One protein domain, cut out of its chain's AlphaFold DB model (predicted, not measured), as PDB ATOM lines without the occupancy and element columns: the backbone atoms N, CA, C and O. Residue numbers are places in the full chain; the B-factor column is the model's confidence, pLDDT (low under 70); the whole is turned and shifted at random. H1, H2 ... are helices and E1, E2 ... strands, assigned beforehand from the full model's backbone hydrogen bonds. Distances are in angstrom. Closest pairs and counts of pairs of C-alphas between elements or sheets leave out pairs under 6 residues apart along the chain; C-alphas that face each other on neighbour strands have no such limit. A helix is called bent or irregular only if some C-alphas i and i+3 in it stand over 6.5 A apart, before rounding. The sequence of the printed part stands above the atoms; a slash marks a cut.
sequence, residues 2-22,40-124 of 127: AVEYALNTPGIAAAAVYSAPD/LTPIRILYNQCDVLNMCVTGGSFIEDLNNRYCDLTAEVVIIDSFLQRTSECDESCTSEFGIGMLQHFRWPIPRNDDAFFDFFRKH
ATOM      1  N   ALA A   2     101.218 174.155 176.851       85.75
ATOM      2  CA  ALA A   2     101.453 173.253 175.705       85.75
ATOM      3  C   ALA A   2     101.767 171.794 176.106       85.75
ATOM      4  O   ALA A   2     101.212 170.872 175.516       85.75
ATOM      5  N   VAL A   3     102.588 171.584 177.144       91.31
ATOM      6  CA  VAL A   3     102.862 170.239 177.689       91.31
ATOM      7  C   VAL A   3     101.600 169.588 178.252       91.31
ATOM      8  O   VAL A   3     101.277 168.464 177.893       91.31
ATOM      9  N   GLU A   4     100.862 170.305 179.094       92.69
ATOM     10  CA  GLU A   4      99.623 169.809 179.701       92.69
ATOM     11  C   GLU A   4      98.585 169.403 178.646       92.69
ATOM     12  O   GLU A   4      97.987 168.333 178.749       92.69
ATOM     13  N   TYR A   5      98.414 170.219 177.600       93.88
ATOM     14  CA  TYR A   5      97.527 169.900 176.486       93.88
ATOM     15  C   TYR A   5      97.973 168.631 175.755       93.88
ATOM     16  O   TYR A   5      97.146 167.763 175.486       93.88
ATOM     17  N   ALA A   6      99.273 168.495 175.471       95.19
ATOM     18  CA  ALA A   6      99.826 167.327 174.794       95.19
ATOM     19  C   ALA A   6      99.647 166.039 175.611       95.19
ATOM     20  O   ALA A   6      99.212 165.028 175.074       95.19
ATOM     21  N   LEU A   7      99.887 166.097 176.922       95.00
ATOM     22  CA  LEU A   7      99.696 164.967 177.837       95.00
ATOM     23  C   LEU A   7      98.225 164.556 178.013       95.00
ATOM     24  O   LEU A   7      97.944 163.491 178.564       95.00
ATOM     25  N   ASN A   8      97.275 165.386 177.572       95.50
ATOM     26  CA  ASN A   8      95.844 165.162 177.781       95.50
ATOM     27  C   ASN A   8      94.993 165.169 176.508       95.50
ATOM     28  O   ASN A   8      93.769 165.070 176.586       95.50
ATOM     29  N   THR A   9      95.626 165.233 175.338       95.94
ATOM     30  CA  THR A   9      94.934 165.236 174.046       95.94
ATOM     31  C   THR A   9      95.435 164.083 173.180       95.94
ATOM     32  O   THR A   9      96.632 164.015 172.896       95.94
ATOM     33  N   PRO A  10      94.550 163.188 172.705       94.94
ATOM     34  CA  PRO A  10      94.960 162.118 171.806       94.94
ATOM     35  C   PRO A  10      95.388 162.670 170.439       94.94
ATOM     36  O   PRO A  10      94.876 163.686 169.967       94.94
ATOM     37  N   GLY A  11      96.298 161.960 169.769       94.81
ATOM     38  CA  GLY A  11      96.750 162.300 168.415       94.81
ATOM     39  C   GLY A  11      97.867 163.347 168.343       94.81
ATOM     40  O   GLY A  11      98.249 163.746 167.244       94.81
ATOM     41  N   ILE A  12      98.423 163.779 169.481       96.69
ATOM     42  CA  ILE A  12      99.634 164.606 169.510       96.69
ATOM     43  C   ILE A  12     100.863 163.695 169.461       96.69
ATOM     44  O   ILE A  12     101.071 162.877 170.355       96.69
ATOM     45  N   ALA A  13     101.679 163.858 168.415       96.69
ATOM     46  CA  ALA A  13     102.884 163.058 168.188       96.69
ATOM     47  C   ALA A  13     103.944 163.271 169.275       96.69
ATOM     48  O   ALA A  13     104.495 162.320 169.816       96.69
ATOM     49  N   ALA A  14     104.221 164.538 169.575       97.06
ATOM     50  CA  ALA A  14     105.184 164.983 170.568       97.06
ATOM     51  C   ALA A  14     104.969 166.475 170.841       97.06
ATOM     52  O   ALA A  14     104.439 167.198 169.992       97.06
ATOM     53  N   ALA A  15     105.425 166.958 171.994       96.38
ATOM     54  CA  ALA A  15     105.444 168.381 172.308       96.38
ATOM     55  C   ALA A  15     106.807 168.806 172.845       96.38
ATOM     56  O   ALA A  15     107.417 168.112 173.650       96.38
ATOM     57  N   ALA A  16     107.280 169.973 172.424       95.69
ATOM     58  CA  ALA A  16     108.450 170.576 173.032       95.69
ATOM     59  C   ALA A  16     108.209 172.051 173.310       95.69
ATOM     60  O   ALA A  16     107.572 172.745 172.515       95.69
ATOM     61  N   VAL A  17     108.678 172.512 174.465       94.50
ATOM     62  CA  VAL A  17     108.420 173.865 174.958       94.50
ATOM     63  C   VAL A  17     109.717 174.483 175.452       94.50
ATOM     64  O   VAL A  17     110.615 173.790 175.925       94.50
ATOM     65  N   TYR A  18     109.822 175.795 175.304       95.06
ATOM     66  CA  TYR A  18     110.929 176.583 175.811       95.06
ATOM     67  C   TYR A  18     110.495 177.367 177.048       95.06
ATOM     68  O   TYR A  18     109.440 177.995 176.999       95.06
ATOM     69  N   SER A  19     111.314 177.337 178.104       92.50
ATOM     70  CA  SER A  19     111.203 178.177 179.304       92.50
ATOM     71  C   SER A  19     109.758 178.288 179.825       92.50
ATOM     72  O   SER A  19     109.139 179.349 179.824       92.50
ATOM     73  N   ALA A  20     109.176 177.147 180.201       88.81
ATOM     74  CA  ALA A  20     107.802 177.081 180.694       88.81
ATOM     75  C   ALA A  20     107.749 176.557 182.132       88.81
ATOM     76  O   ALA A  20     108.464 175.615 182.444       88.81
ATOM     77  N   PRO A  21     106.884 177.105 182.997       87.06
ATOM     78  CA  PRO A  21     106.763 176.628 184.370       87.06
ATOM     79  C   PRO A  21     106.194 175.201 184.437       87.06
ATOM     80  O   PRO A  21     105.569 174.722 183.481       87.06
ATOM     81  N   ASP A  22     106.356 174.558 185.598       89.62
ATOM     82  CA  ASP A  22     105.580 173.366 185.957       89.62
ATOM     83  C   ASP A  22     104.074 173.715 185.907       89.62
ATOM     84  O   ASP A  22     103.640 174.655 186.573       89.62
ATOM     85  N   LEU A  40     100.403 159.318 176.891       95.00
ATOM     86  CA  LEU A  40     101.854 159.255 177.100       95.00
ATOM     87  C   LEU A  40     102.622 159.915 175.947       95.00
ATOM     88  O   LEU A  40     103.587 159.363 175.423       95.00
ATOM     89  N   THR A  41     102.155 161.084 175.511       96.25
ATOM     90  CA  THR A  41     102.788 161.844 174.431       96.25
ATOM     91  C   THR A  41     104.207 162.248 174.837       96.25
ATOM     92  O   THR A  41     104.358 162.892 175.874       96.25
ATOM     93  N   PRO A  42     105.241 161.933 174.033       96.81
ATOM     94  CA  PRO A  42     106.605 162.375 174.288       96.81
ATOM     95  C   PRO A  42     106.694 163.889 174.472       96.81
ATOM     96  O   PRO A  42     106.203 164.658 173.636       96.81
ATOM     97  N   ILE A  43     107.365 164.320 175.538       96.56
ATOM     98  CA  ILE A  43     107.602 165.732 175.816       96.56
ATOM     99  C   ILE A  43     109.078 166.053 176.026       96.56
ATOM    100  O   ILE A  43     109.836 165.271 176.600       96.56
ATOM    101  N   ARG A  44     109.477 167.253 175.610       96.19
ATOM    102  CA  ARG A  44     110.780 167.824 175.947       96.19
ATOM    103  C   ARG A  44     110.636 169.275 176.370       96.19
ATOM    104  O   ARG A  44     109.939 170.048 175.718       96.19
ATOM    105  N   ILE A  45     111.332 169.675 177.424       95.69
ATOM    106  CA  ILE A  45     111.378 171.079 177.829       95.69
ATOM    107  C   ILE A  45     112.818 171.576 177.798       95.69
ATOM    108  O   ILE A  45     113.728 170.934 178.319       95.69
ATOM    109  N   LEU A  46     113.022 172.714 177.140       96.50
ATOM    110  CA  LEU A  46     114.292 173.425 177.104       96.50
ATOM    111  C   LEU A  46     114.244 174.589 178.096       96.50
ATOM    112  O   LEU A  46     113.434 175.497 177.927       96.50
ATOM    113  N   TYR A  47     115.137 174.594 179.079       96.06
ATOM    114  CA  TYR A  47     115.256 175.644 180.088       96.06
ATOM    115  C   TYR A  47     116.518 176.469 179.913       96.06
ATOM    116  O   TYR A  47     117.567 175.958 179.520       96.06
ATOM    117  N   ASN A  48     116.441 177.742 180.286       95.88
ATOM    118  CA  ASN A  48     117.641 178.488 180.628       95.88
ATOM    119  C   ASN A  48     118.119 178.038 182.007       95.88
ATOM    120  O   ASN A  48     117.309 177.900 182.913       95.88
ATOM    121  N   GLN A  49     119.425 177.857 182.177       95.69
ATOM    122  CA  GLN A  49     120.039 177.618 183.483       95.69
ATOM    123  C   GLN A  49     119.617 178.696 184.484       95.69
ATOM    124  O   GLN A  49     119.168 178.385 185.577       95.69
ATOM    125  N   CYS A  50     119.727 179.957 184.072       93.31
ATOM    126  CA  CYS A  50     119.266 181.123 184.809       93.31
ATOM    127  C   CYS A  50     117.960 181.600 184.170       93.31
ATOM    128  O   CYS A  50     117.977 182.069 183.031       93.31
ATOM    129  N   ASP A  51     116.847 181.458 184.881       92.62
ATOM    130  CA  ASP A  51     115.518 181.854 184.418       92.62
ATOM    131  C   ASP A  51     114.724 182.480 185.564       92.62
ATOM    132  O   ASP A  51     115.006 182.234 186.739       92.62
ATOM    133  N   VAL A  52     113.737 183.294 185.211       91.88
ATOM    134  CA  VAL A  52     112.857 183.956 186.171       91.88
ATOM    135  C   VAL A  52     112.066 182.910 186.969       91.88
ATOM    136  O   VAL A  52     111.813 181.807 186.482       91.88
ATOM    137  N   LEU A  53     111.672 183.235 188.204       87.44
ATOM    138  CA  LEU A  53     110.785 182.397 189.027       87.44
ATOM    139  C   LEU A  53     111.259 180.942 189.214       87.44
ATOM    140  O   LEU A  53     110.449 180.056 189.475       87.44
ATOM    141  N   ASN A  54     112.563 180.669 189.095       86.12
ATOM    142  CA  ASN A  54     113.105 179.313 189.216       86.12
ATOM    143  C   ASN A  54     112.516 178.296 188.216       86.12
ATOM    144  O   ASN A  54     112.488 177.101 188.511       86.12
ATOM    145  N   MET A  55     112.090 178.725 187.019       89.31
ATOM    146  CA  MET A  55     111.454 177.830 186.032       89.31
ATOM    147  C   MET A  55     112.279 176.578 185.702       89.31
ATOM    148  O   MET A  55     111.715 175.502 185.536       89.31
ATOM    149  N   CYS A  56     113.610 176.692 185.646       92.50
ATOM    150  CA  CYS A  56     114.495 175.545 185.427       92.50
ATOM    151  C   CYS A  56     114.373 174.494 186.542       92.50
ATOM    152  O   CYS A  56     114.304 173.298 186.268       92.50
ATOM    153  N   VAL A  57     114.303 174.942 187.798       90.44
ATOM    154  CA  VAL A  57     114.244 174.068 188.974       90.44
ATOM    155  C   VAL A  57     112.872 173.414 189.082       90.44
ATOM    156  O   VAL A  57     112.774 172.191 189.118       90.44
ATOM    157  N   THR A  58     111.806 174.218 189.085       88.44
ATOM    158  CA  THR A  58     110.431 173.712 189.227       88.44
ATOM    159  C   THR A  58     110.054 172.813 188.053       88.44
ATOM    160  O   THR A  58     109.512 171.724 188.235       88.44
ATOM    161  N   GLY A  59     110.441 173.220 186.848       89.12
ATOM    162  CA  GLY A  59     110.280 172.452 185.631       89.12
ATOM    163  C   GLY A  59     111.102 171.160 185.577       89.12
ATOM    164  O   GLY A  59     110.660 170.180 184.975       89.12
ATOM    165  N   GLY A  60     112.272 171.127 186.218       90.62
ATOM    166  CA  GLY A  60     113.059 169.908 186.408       90.62
ATOM    167  C   GLY A  60     112.341 168.904 187.309       90.62
ATOM    168  O   GLY A  60     112.173 167.747 186.921       90.62
ATOM    169  N   SER A  61     111.827 169.361 188.457       90.00
ATOM    170  CA  SER A  61     111.042 168.522 189.375       90.00
ATOM    171  C   SER A  61     109.779 167.955 188.724       90.00
ATOM    172  O   SER A  61     109.419 166.809 188.978       90.00
ATOM    173  N   PHE A  62     109.121 168.717 187.848       92.25
ATOM    174  CA  PHE A  62     107.985 168.233 187.058       92.25
ATOM    175  C   PHE A  62     108.338 167.026 186.179       92.25
ATOM    176  O   PHE A  62     107.620 166.025 186.168       92.25
ATOM    177  N   ILE A  63     109.446 167.112 185.440       93.69
ATOM    178  CA  ILE A  63     109.881 166.034 184.547       93.69
ATOM    179  C   ILE A  63     110.371 164.825 185.349       93.69
ATOM    180  O   ILE A  63     110.107 163.688 184.961       93.69
ATOM    181  N   GLU A  64     111.020 165.048 186.492       92.69
ATOM    182  CA  GLU A  64     111.372 163.982 187.432       92.69
ATOM    183  C   GLU A  64     110.121 163.255 187.958       92.69
ATOM    184  O   GLU A  64     110.060 162.026 187.910       92.69
ATOM    185  N   ASP A  65     109.091 163.993 188.384       93.50
ATOM    186  CA  ASP A  65     107.814 163.423 188.828       93.50
ATOM    187  C   ASP A  65     107.155 162.570 187.737       93.50
ATOM    188  O   ASP A  65     106.661 161.475 188.020       93.50
ATOM    189  N   LEU A  66     107.161 163.046 186.490       94.94
ATOM    190  CA  LEU A  66     106.636 162.295 185.355       94.94
ATOM    191  C   LEU A  66     107.421 161.002 185.109       94.94
ATOM    192  O   LEU A  66     106.814 159.934 185.054       94.94
ATOM    193  N   ASN A  67     108.749 161.083 185.017       94.81
ATOM    194  CA  ASN A  67     109.606 159.922 184.759       94.81
ATOM    195  C   ASN A  67     109.522 158.872 185.882       94.81
ATOM    196  O   ASN A  67     109.564 157.675 185.609       94.81
ATOM    197  N   ASN A  68     109.346 159.300 187.136       94.94
ATOM    198  CA  ASN A  68     109.202 158.396 188.278       94.94
ATOM    199  C   ASN A  68     107.850 157.663 188.310       94.94
ATOM    200  O   ASN A  68     107.755 156.567 188.865       94.94
ATOM    201  N   ARG A  69     106.788 158.267 187.763       95.31
ATOM    202  CA  ARG A  69     105.412 157.739 187.838       95.31
ATOM    203  C   ARG A  69     104.971 157.019 186.568       95.31
ATOM    204  O   ARG A  69     104.114 156.140 186.641       95.31
ATOM    205  N   TYR A  70     105.539 157.387 185.423       95.94
ATOM    206  CA  TYR A  70     105.113 156.932 184.104       95.94
ATOM    207  C   TYR A  70     106.316 156.418 183.310       95.94
ATOM    208  O   TYR A  70     106.837 157.110 182.444       95.94
ATOM    209  N   CYS A  71     106.743 155.181 183.580       92.94
ATOM    210  CA  CYS A  71     107.942 154.593 182.967       92.94
ATOM    211  C   CYS A  71     107.910 154.535 181.427       92.94
ATOM    212  O   CYS A  71     108.964 154.525 180.798       92.94
ATOM    213  N   ASP A  72     106.715 154.488 180.831       94.19
ATOM    214  CA  ASP A  72     106.528 154.437 179.375       94.19
ATOM    215  C   ASP A  72     106.451 155.836 178.729       94.19
ATOM    216  O   ASP A  72     106.449 155.960 177.503       94.19
ATOM    217  N   LEU A  73     106.380 156.906 179.531       95.69
ATOM    218  CA  LEU A  73     106.398 158.279 179.038       95.69
ATOM    219  C   LEU A  73     107.839 158.713 178.757       95.69
ATOM    220  O   LEU A  73     108.701 158.665 179.627       95.69
ATOM    221  N   THR A  74     108.093 159.225 177.554       96.06
ATOM    222  CA  THR A  74     109.353 159.922 177.260       96.06
ATOM    223  C   THR A  74     109.236 161.385 177.686       96.06
ATOM    224  O   THR A  74     108.580 162.166 176.996       96.06
ATOM    225  N   ALA A  75     109.863 161.763 178.803       95.81
ATOM    226  CA  ALA A  75     109.926 163.148 179.266       95.81
ATOM    227  C   ALA A  75     111.381 163.602 179.466       95.81
ATOM    228  O   ALA A  75     112.116 163.067 180.297       95.81
ATOM    229  N   GLU A  76     111.805 164.605 178.695       95.44
ATOM    230  CA  GLU A  76     113.198 165.058 178.654       95.44
ATOM    231  C   GLU A  76     113.364 166.531 179.045       95.44
ATOM    232  O   GLU A  76     112.556 167.390 178.688       95.44
ATOM    233  N   VAL A  77     114.482 166.833 179.708       95.31
ATOM    234  CA  VAL A  77     114.933 168.203 179.975       95.31
ATOM    235  C   VAL A  77     116.229 168.477 179.226       95.31
ATOM    236  O   VAL A  77     117.155 167.666 179.228       95.31
ATOM    237  N   VAL A  78     116.316 169.658 178.623       96.50
ATOM    238  CA  VAL A  78     117.572 170.248 178.159       96.50
ATOM    239  C   VAL A  78     117.760 171.565 178.900       96.50
ATOM    240  O   VAL A  78     116.844 172.379 178.930       96.50
ATOM    241  N   ILE A  79     118.935 171.801 179.477       97.06
ATOM    242  CA  ILE A  79     119.262 173.072 180.139       97.06
ATOM    243  C   ILE A  79     120.354 173.766 179.332       97.06
ATOM    244  O   ILE A  79     121.292 173.112 178.874       97.06
ATOM    245  N   ILE A  80     120.230 175.081 179.139       97.38
ATOM    246  CA  ILE A  80     121.214 175.902 178.429       97.38
ATOM    247  C   ILE A  80     121.708 177.098 179.244       97.38
ATOM    248  O   ILE A  80     120.924 177.835 179.839       97.38
ATOM    249  N   ASP A  81     123.014 177.335 179.223       95.50
ATOM    250  CA  ASP A  81     123.672 178.444 179.913       95.50
ATOM    251  C   ASP A  81     123.466 179.802 179.206       95.50
ATOM    252  O   ASP A  81     122.750 179.931 178.203       95.50
ATOM    253  N   SER A  82     124.098 180.858 179.721       92.75
ATOM    254  CA  SER A  82     124.040 182.209 179.142       92.75
ATOM    255  C   SER A  82     124.642 182.309 177.728       92.75
ATOM    256  O   SER A  82     124.237 183.182 176.964       92.75
ATOM    257  N   PHE A  83     125.519 181.379 177.339       94.19
ATOM    258  CA  PHE A  83     126.120 181.239 176.005       94.19
ATOM    259  C   PHE A  83     125.352 180.264 175.100       94.19
ATOM    260  O   PHE A  83     125.841 179.862 174.036       94.19
ATOM    261  N   LEU A  84     124.142 179.886 175.522       95.06
ATOM    262  CA  LEU A  84     123.259 178.924 174.874       95.06
ATOM    263  C   LEU A  84     123.846 177.508 174.824       95.06
ATOM    264  O   LEU A  84     123.287 176.664 174.136       95.06
ATOM    265  N   GLN A  85     124.944 177.201 175.514       96.25
ATOM    266  CA  GLN A  85     125.535 175.861 175.576       96.25
ATOM    267  C   GLN A  85     124.774 174.969 176.543       96.25
ATOM    268  O   GLN A  85     124.216 175.445 177.523       96.25
ATOM    269  N   ARG A  86     124.724 173.666 176.248       96.31
ATOM    270  CA  ARG A  86     124.074 172.712 177.149       96.31
ATOM    271  C   ARG A  86     124.823 172.658 178.477       96.31
ATOM    272  O   ARG A  86     126.049 172.603 178.492       96.31
ATOM    273  N   THR A  87     124.067 172.611 179.558       96.38
ATOM    274  CA  THR A  87     124.560 172.444 180.926       96.38
ATOM    275  C   THR A  87     123.649 171.467 181.673       96.38
ATOM    276  O   THR A  87     122.616 171.052 181.145       96.38
ATOM    277  N   SER A  88     124.053 171.044 182.868       94.31
ATOM    278  CA  SER A  88     123.318 170.091 183.710       94.31
ATOM    279  C   SER A  88     122.681 170.722 184.944       94.31
ATOM    280  O   SER A  88     121.957 170.039 185.657       94.31
ATOM    281  N   GLU A  89     122.952 171.998 185.216       92.62
ATOM    282  CA  GLU A  89     122.568 172.648 186.471       92.62
ATOM    283  C   GLU A  89     121.762 173.917 186.211       92.62
ATOM    284  O   GLU A  89     122.073 174.676 185.290       92.62
ATOM    285  N   CYS A  90     120.752 174.151 187.049       93.25
ATOM    286  CA  CYS A  90     120.023 175.412 187.138       93.25
ATOM    287  C   CYS A  90     120.756 176.389 188.074       93.25
ATOM    288  O   CYS A  90     121.444 175.971 189.002       93.25
ATOM    289  N   ASP A  91     120.580 177.689 187.855       92.38
ATOM    290  CA  ASP A  91     121.091 178.759 188.711       92.38
ATOM    291  C   ASP A  91     119.938 179.375 189.513       92.38
ATOM    292  O   ASP A  91     119.165 180.200 189.017       92.38
ATOM    293  N   GLU A  92     119.839 178.968 190.778       88.81
ATOM    294  CA  GLU A  92     118.821 179.437 191.722       88.81
ATOM    295  C   GLU A  92     118.989 180.908 192.124       88.81
ATOM    296  O   GLU A  92     118.079 181.496 192.703       88.81
ATOM    297  N   SER A  93     120.117 181.555 191.816       87.81
ATOM    298  CA  SER A  93     120.278 182.984 192.111       87.81
ATOM    299  C   SER A  93     119.417 183.883 191.207       87.81
ATOM    300  O   SER A  93     119.254 185.073 191.481       87.81
ATOM    301  N   CYS A  94     118.815 183.315 190.156       86.75
ATOM    302  CA  CYS A  94     118.039 184.027 189.144       86.75
ATOM    303  C   CYS A  94     116.525 184.110 189.408       86.75
ATOM    304  O   CYS A  94     115.789 184.570 188.537       86.75
ATOM    305  N   THR A  95     116.060 183.731 190.603       82.56
ATOM    306  CA  THR A  95     114.627 183.620 190.960       82.56
ATOM    307  C   THR A  95     113.803 184.894 190.793       82.56
ATOM    308  O   THR A  95     112.589 184.816 190.602       82.56
ATOM    309  N   SER A  96     114.434 186.062 190.915       83.12
ATOM    310  CA  SER A  96     113.747 187.352 190.946       83.12
ATOM    311  C   SER A  96     112.972 187.614 189.655       83.12
ATOM    312  O   SER A  96     113.529 187.507 188.564       83.12
ATOM    313  N   GLU A  97     111.722 188.072 189.791       76.81
ATOM    314  CA  GLU A  97     110.877 188.557 188.683       76.81
ATOM    315  C   GLU A  97     111.543 189.671 187.866       76.81
ATOM    316  O   GLU A  97     111.274 189.851 186.677       76.81
ATOM    317  N   PHE A  98     112.455 190.407 188.502       80.25
ATOM    318  CA  PHE A  98     113.207 191.493 187.899       80.25
ATOM    319  C   PHE A  98     114.705 191.200 187.996       80.25
ATOM    320  O   PHE A  98     115.240 191.014 189.089       80.25
ATOM    321  N   GLY A  99     115.403 191.182 186.860       85.81
ATOM    322  CA  GLY A  99     116.853 191.001 186.825       85.81
ATOM    323  C   GLY A  99     117.328 190.114 185.683       85.81
ATOM    324  O   GLY A  99     116.701 190.042 184.625       85.81
ATOM    325  N   ILE A 100     118.467 189.453 185.901       88.31
ATOM    326  CA  ILE A 100     119.138 188.641 184.878       88.31
ATOM    327  C   ILE A 100     118.250 187.472 184.437       88.31
ATOM    328  O   ILE A 100     118.167 187.226 183.238       88.31
ATOM    329  N   GLY A 101     117.526 186.823 185.358       91.31
ATOM    330  CA  GLY A 101     116.580 185.748 185.029       91.31
ATOM    331  C   GLY A 101     115.532 186.181 184.001       91.31
ATOM    332  O   GLY A 101     115.357 185.516 182.988       91.31
ATOM    333  N   MET A 102     114.929 187.361 184.180       92.25
ATOM    334  CA  MET A 102     113.946 187.912 183.237       92.25
ATOM    335  C   MET A 102     114.551 188.248 181.863       92.25
ATOM    336  O   MET A 102     113.923 188.033 180.829       92.25
ATOM    337  N   LEU A 103     115.795 188.736 181.818       91.12
ATOM    338  CA  LEU A 103     116.493 188.958 180.544       91.12
ATOM    339  C   LEU A 103     116.761 187.643 179.804       91.12
ATOM    340  O   LEU A 103     116.629 187.593 178.581       91.12
ATOM    341  N   GLN A 104     117.127 186.587 180.532       92.69
ATOM    342  CA  GLN A 104     117.306 185.262 179.947       92.69
ATOM    343  C   GLN A 104     115.964 184.651 179.519       92.69
ATOM    344  O   GLN A 104     115.911 184.038 178.460       92.69
ATOM    345  N   HIS A 105     114.879 184.878 180.265       93.50
ATOM    346  CA  HIS A 105     113.533 184.398 179.933       93.50
ATOM    347  C   HIS A 105     113.055 184.883 178.553       93.50
ATOM    348  O   HIS A 105     112.488 184.123 177.773       93.50
ATOM    349  N   PHE A 106     113.341 186.143 178.203       91.81
ATOM    350  CA  PHE A 106     112.930 186.729 176.920       91.81
ATOM    351  C   PHE A 106     113.779 186.324 175.710       91.81
ATOM    352  O   PHE A 106     113.451 186.706 174.581       91.81
ATOM    353  N   ARG A 107     114.882 185.593 175.895       92.25
ATOM    354  CA  ARG A 107     115.713 185.172 174.759       92.25
ATOM    355  C   ARG A 107     115.081 183.965 174.074       92.25
ATOM    356  O   ARG A 107     114.504 183.120 174.731       92.25
ATOM    357  N   TRP A 108     115.245 183.828 172.761       94.00
ATOM    358  CA  TRP A 108     114.948 182.568 172.074       94.00
ATOM    359  C   TRP A 108     116.257 181.868 171.696       94.00
ATOM    360  O   TRP A 108     117.130 182.503 171.090       94.00
ATOM    361  N   PRO A 109     116.432 180.570 171.987       95.38
ATOM    362  CA  PRO A 109     117.689 179.876 171.750       95.38
ATOM    363  C   PRO A 109     117.775 179.373 170.304       95.38
ATOM    364  O   PRO A 109     117.798 178.170 170.061       95.38
ATOM    365  N   ILE A 110     117.857 180.289 169.330       95.69
ATOM    366  CA  ILE A 110     117.910 179.964 167.887       95.69
ATOM    367  C   ILE A 110     118.922 178.842 167.562       95.69
ATOM    368  O   ILE A 110     118.537 177.906 166.860       95.69
ATOM    369  N   PRO A 111     120.169 178.848 168.087       95.62
ATOM    370  CA  PRO A 111     121.150 177.790 167.822       95.62
ATOM    371  C   PRO A 111     120.777 176.406 168.373       95.62
ATOM    372  O   PRO A 111     121.553 175.469 168.202       95.62
ATOM    373  N   ARG A 112     119.649 176.286 169.087       95.75
ATOM    374  CA  ARG A 112     119.120 175.037 169.647       95.75
ATOM    375  C   ARG A 112     117.861 174.535 168.956       95.75
ATOM    376  O   ARG A 112     117.331 173.496 169.337       95.75
ATOM    377  N   ASN A 113     117.377 175.241 167.934       95.62
ATOM    378  CA  ASN A 113     116.198 174.816 167.182       95.62
ATOM    379  C   ASN A 113     116.359 173.388 166.641       95.62
ATOM    380  O   ASN A 113     115.470 172.556 166.823       95.62
ATOM    381  N   ASP A 114     117.510 173.096 166.032       96.25
ATOM    382  CA  ASP A 114     117.760 171.804 165.400       96.25
ATOM    383  C   ASP A 114     117.870 170.664 166.419       96.25
ATOM    384  O   ASP A 114     117.126 169.691 166.313       96.25
ATOM    385  N   ASP A 115     118.730 170.784 167.433       94.25
ATOM    386  CA  ASP A 115     119.032 169.677 168.347       94.25
ATOM    387  C   ASP A 115     118.047 169.553 169.520       94.25
ATOM    388  O   ASP A 115     117.789 168.441 169.998       94.25
ATOM    389  N   ALA A 116     117.491 170.670 170.006       93.88
ATOM    390  CA  ALA A 116     116.564 170.651 171.133       93.88
ATOM    391  C   ALA A 116     115.118 170.412 170.688       93.88
ATOM    392  O   ALA A 116     114.421 169.673 171.374       93.88
ATOM    393  N   PHE A 117     114.676 170.944 169.544       95.69
ATOM    394  CA  PHE A 117     113.276 170.829 169.111       95.69
ATOM    395  C   PHE A 117     113.104 169.910 167.902       95.69
ATOM    396  O   PHE A 117     112.413 168.898 167.990       95.69
ATOM    397  N   PHE A 118     113.726 170.219 166.764       96.81
ATOM    398  CA  PHE A 118     113.435 169.492 165.525       96.81
ATOM    399  C   PHE A 118     113.909 168.039 165.560       96.81
ATOM    400  O   PHE A 118     113.182 167.152 165.116       96.81
ATOM    401  N   ASP A 119     115.070 167.763 166.146       97.25
ATOM    402  CA  ASP A 119     115.549 166.396 166.344       97.25
ATOM    403  C   ASP A 119     114.676 165.595 167.309       97.25
ATOM    404  O   ASP A 119     114.553 164.383 167.137       97.25
ATOM    405  N   PHE A 120     114.049 166.246 168.297       97.25
ATOM    406  CA  PHE A 120     113.056 165.594 169.152       97.25
ATOM    407  C   PHE A 120     111.869 165.133 168.310       97.25
ATOM    408  O   PHE A 120     111.555 163.948 168.258       97.25
ATOM    409  N   PHE A 121     111.263 166.054 167.562       97.00
ATOM    410  CA  PHE A 121     110.088 165.750 166.751       97.00
ATOM    411  C   PHE A 121     110.363 164.695 165.676       97.00
ATOM    412  O   PHE A 121     109.533 163.817 165.457       97.00
ATOM    413  N   ARG A 122     111.544 164.714 165.043       97.38
ATOM    414  CA  ARG A 122     111.943 163.679 164.071       97.38
ATOM    415  C   ARG A 122     112.020 162.279 164.687       97.38
ATOM    416  O   ARG A 122     111.745 161.309 163.989       97.38
ATOM    417  N   LYS A 123     112.409 162.168 165.960       97.12
ATOM    418  CA  LYS A 123     112.512 160.887 166.682       97.12
ATOM    419  C   LYS A 123     111.172 160.391 167.224       97.12
ATOM    420  O   LYS A 123     111.047 159.201 167.492       97.12
ATOM    421  N   HIS A 124     110.186 161.279 167.343       96.62
ATOM    422  CA  HIS A 124     108.863 160.983 167.891       96.62
ATOM    423  C   HIS A 124     107.738 161.358 166.902       96.62
ATOM    424  O   HIS A 124     106.950 162.267 167.177       96.62
TER     425      HIS A 124
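This is residues 2 to 22 and 40 to 124 of the 127 residues of the protein "Hypothetical protein" of Adineta steineri (UniProt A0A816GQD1). A small wall of three parallel strands stands between helices: H1 and H2 cover one face, and H4 runs along the other face, making three layers. At the end of the sheet where the strands finish, the short helix H3 and a long looping stretch, residues 81 to 99, with no named element, make the far end. The 106 printed residues hold four named helices and three named strands, in the order H1 E1 E2 H2 E3 H3 H4, with the sheet running E1 E2 E3. The class is mixed, helices and strands, and the whole is compact, with a radius of gyration of the C-alphas of 13.5 A and spans of 39 by 27 by 21 A.

Start at H1, residues 2 to 8, which is on the sheet and comes closest to E1, residues 15 to 18, where the C-alphas of Ala 6 and Ala 15 are 6.2 A apart. Beside E1 look for E2, residues 43 to 48, its parallel neighbour at 7 degrees, with N 46 and O 17 within hydrogen-bond range at 2.9 A. Next comes H2, residues 52 to 69, over E2 and E3, residues 75 to 80, at a height over the sheet of 9.4 A, on the same face as H1; the closest C-alphas of H2 and E3, Ile 63 and Ala 75, are 6.0 A apart. E2, H2 and E3 form a strand-helix-strand unit, two parallel neighbour strands with a helix between, and its crossover is right-handed. E3 is parallel to E2 at 19 degrees, with N 47 and O 78 within hydrogen-bond range at 2.8 A. H3, residues 100 to 105, only grazes the sheet, and residues 52 to 53 of H2 touch it, the C-alphas of Val 52 and Gly 101 being 4.3 A apart. Last is H4, residues 110 to 123, on the opposite face, over E1 and E2 at a height over the sheet of 9.5 A; it is apart from H1, H2 and H3. Its closest C-alphas to E1 are those of Phe 117 and Ala 16, 6.2 A apart. Every O i to N i+4 pair is within hydrogen-bond range in H1 and H3, but 12 of 14 in H2 and 6 of 10 in H4.

Find C-alpha 2 at (101.453, 173.253, 175.705), where H1 begins. E2 is 16.9 A long and E3 17.1 A. H2, 27.3 A, begins at C-alpha 52 (112.857, 183.956, 186.171) and has a kink of 25 degrees near residue 59. H4, 19.9 A, ends at C-alpha 123 (112.512, 160.887, 166.682). H2 and H4 are irregular: C-alphas 53 and 56 are 8.6 A apart, and C-alphas 111 and 114 are 7.3 A apart.

The two C-alphas farthest apart, Gly 11 and Gly 99, are 39.6 A apart. Residues 23 to 39 are not printed, and C-alphas 22 and 40 are 17.1 A apart across that cut. E3 to H3 is a long link of 19 residues. The mean pLDDT of the printed part is 93.3, and no printed residue is under 70.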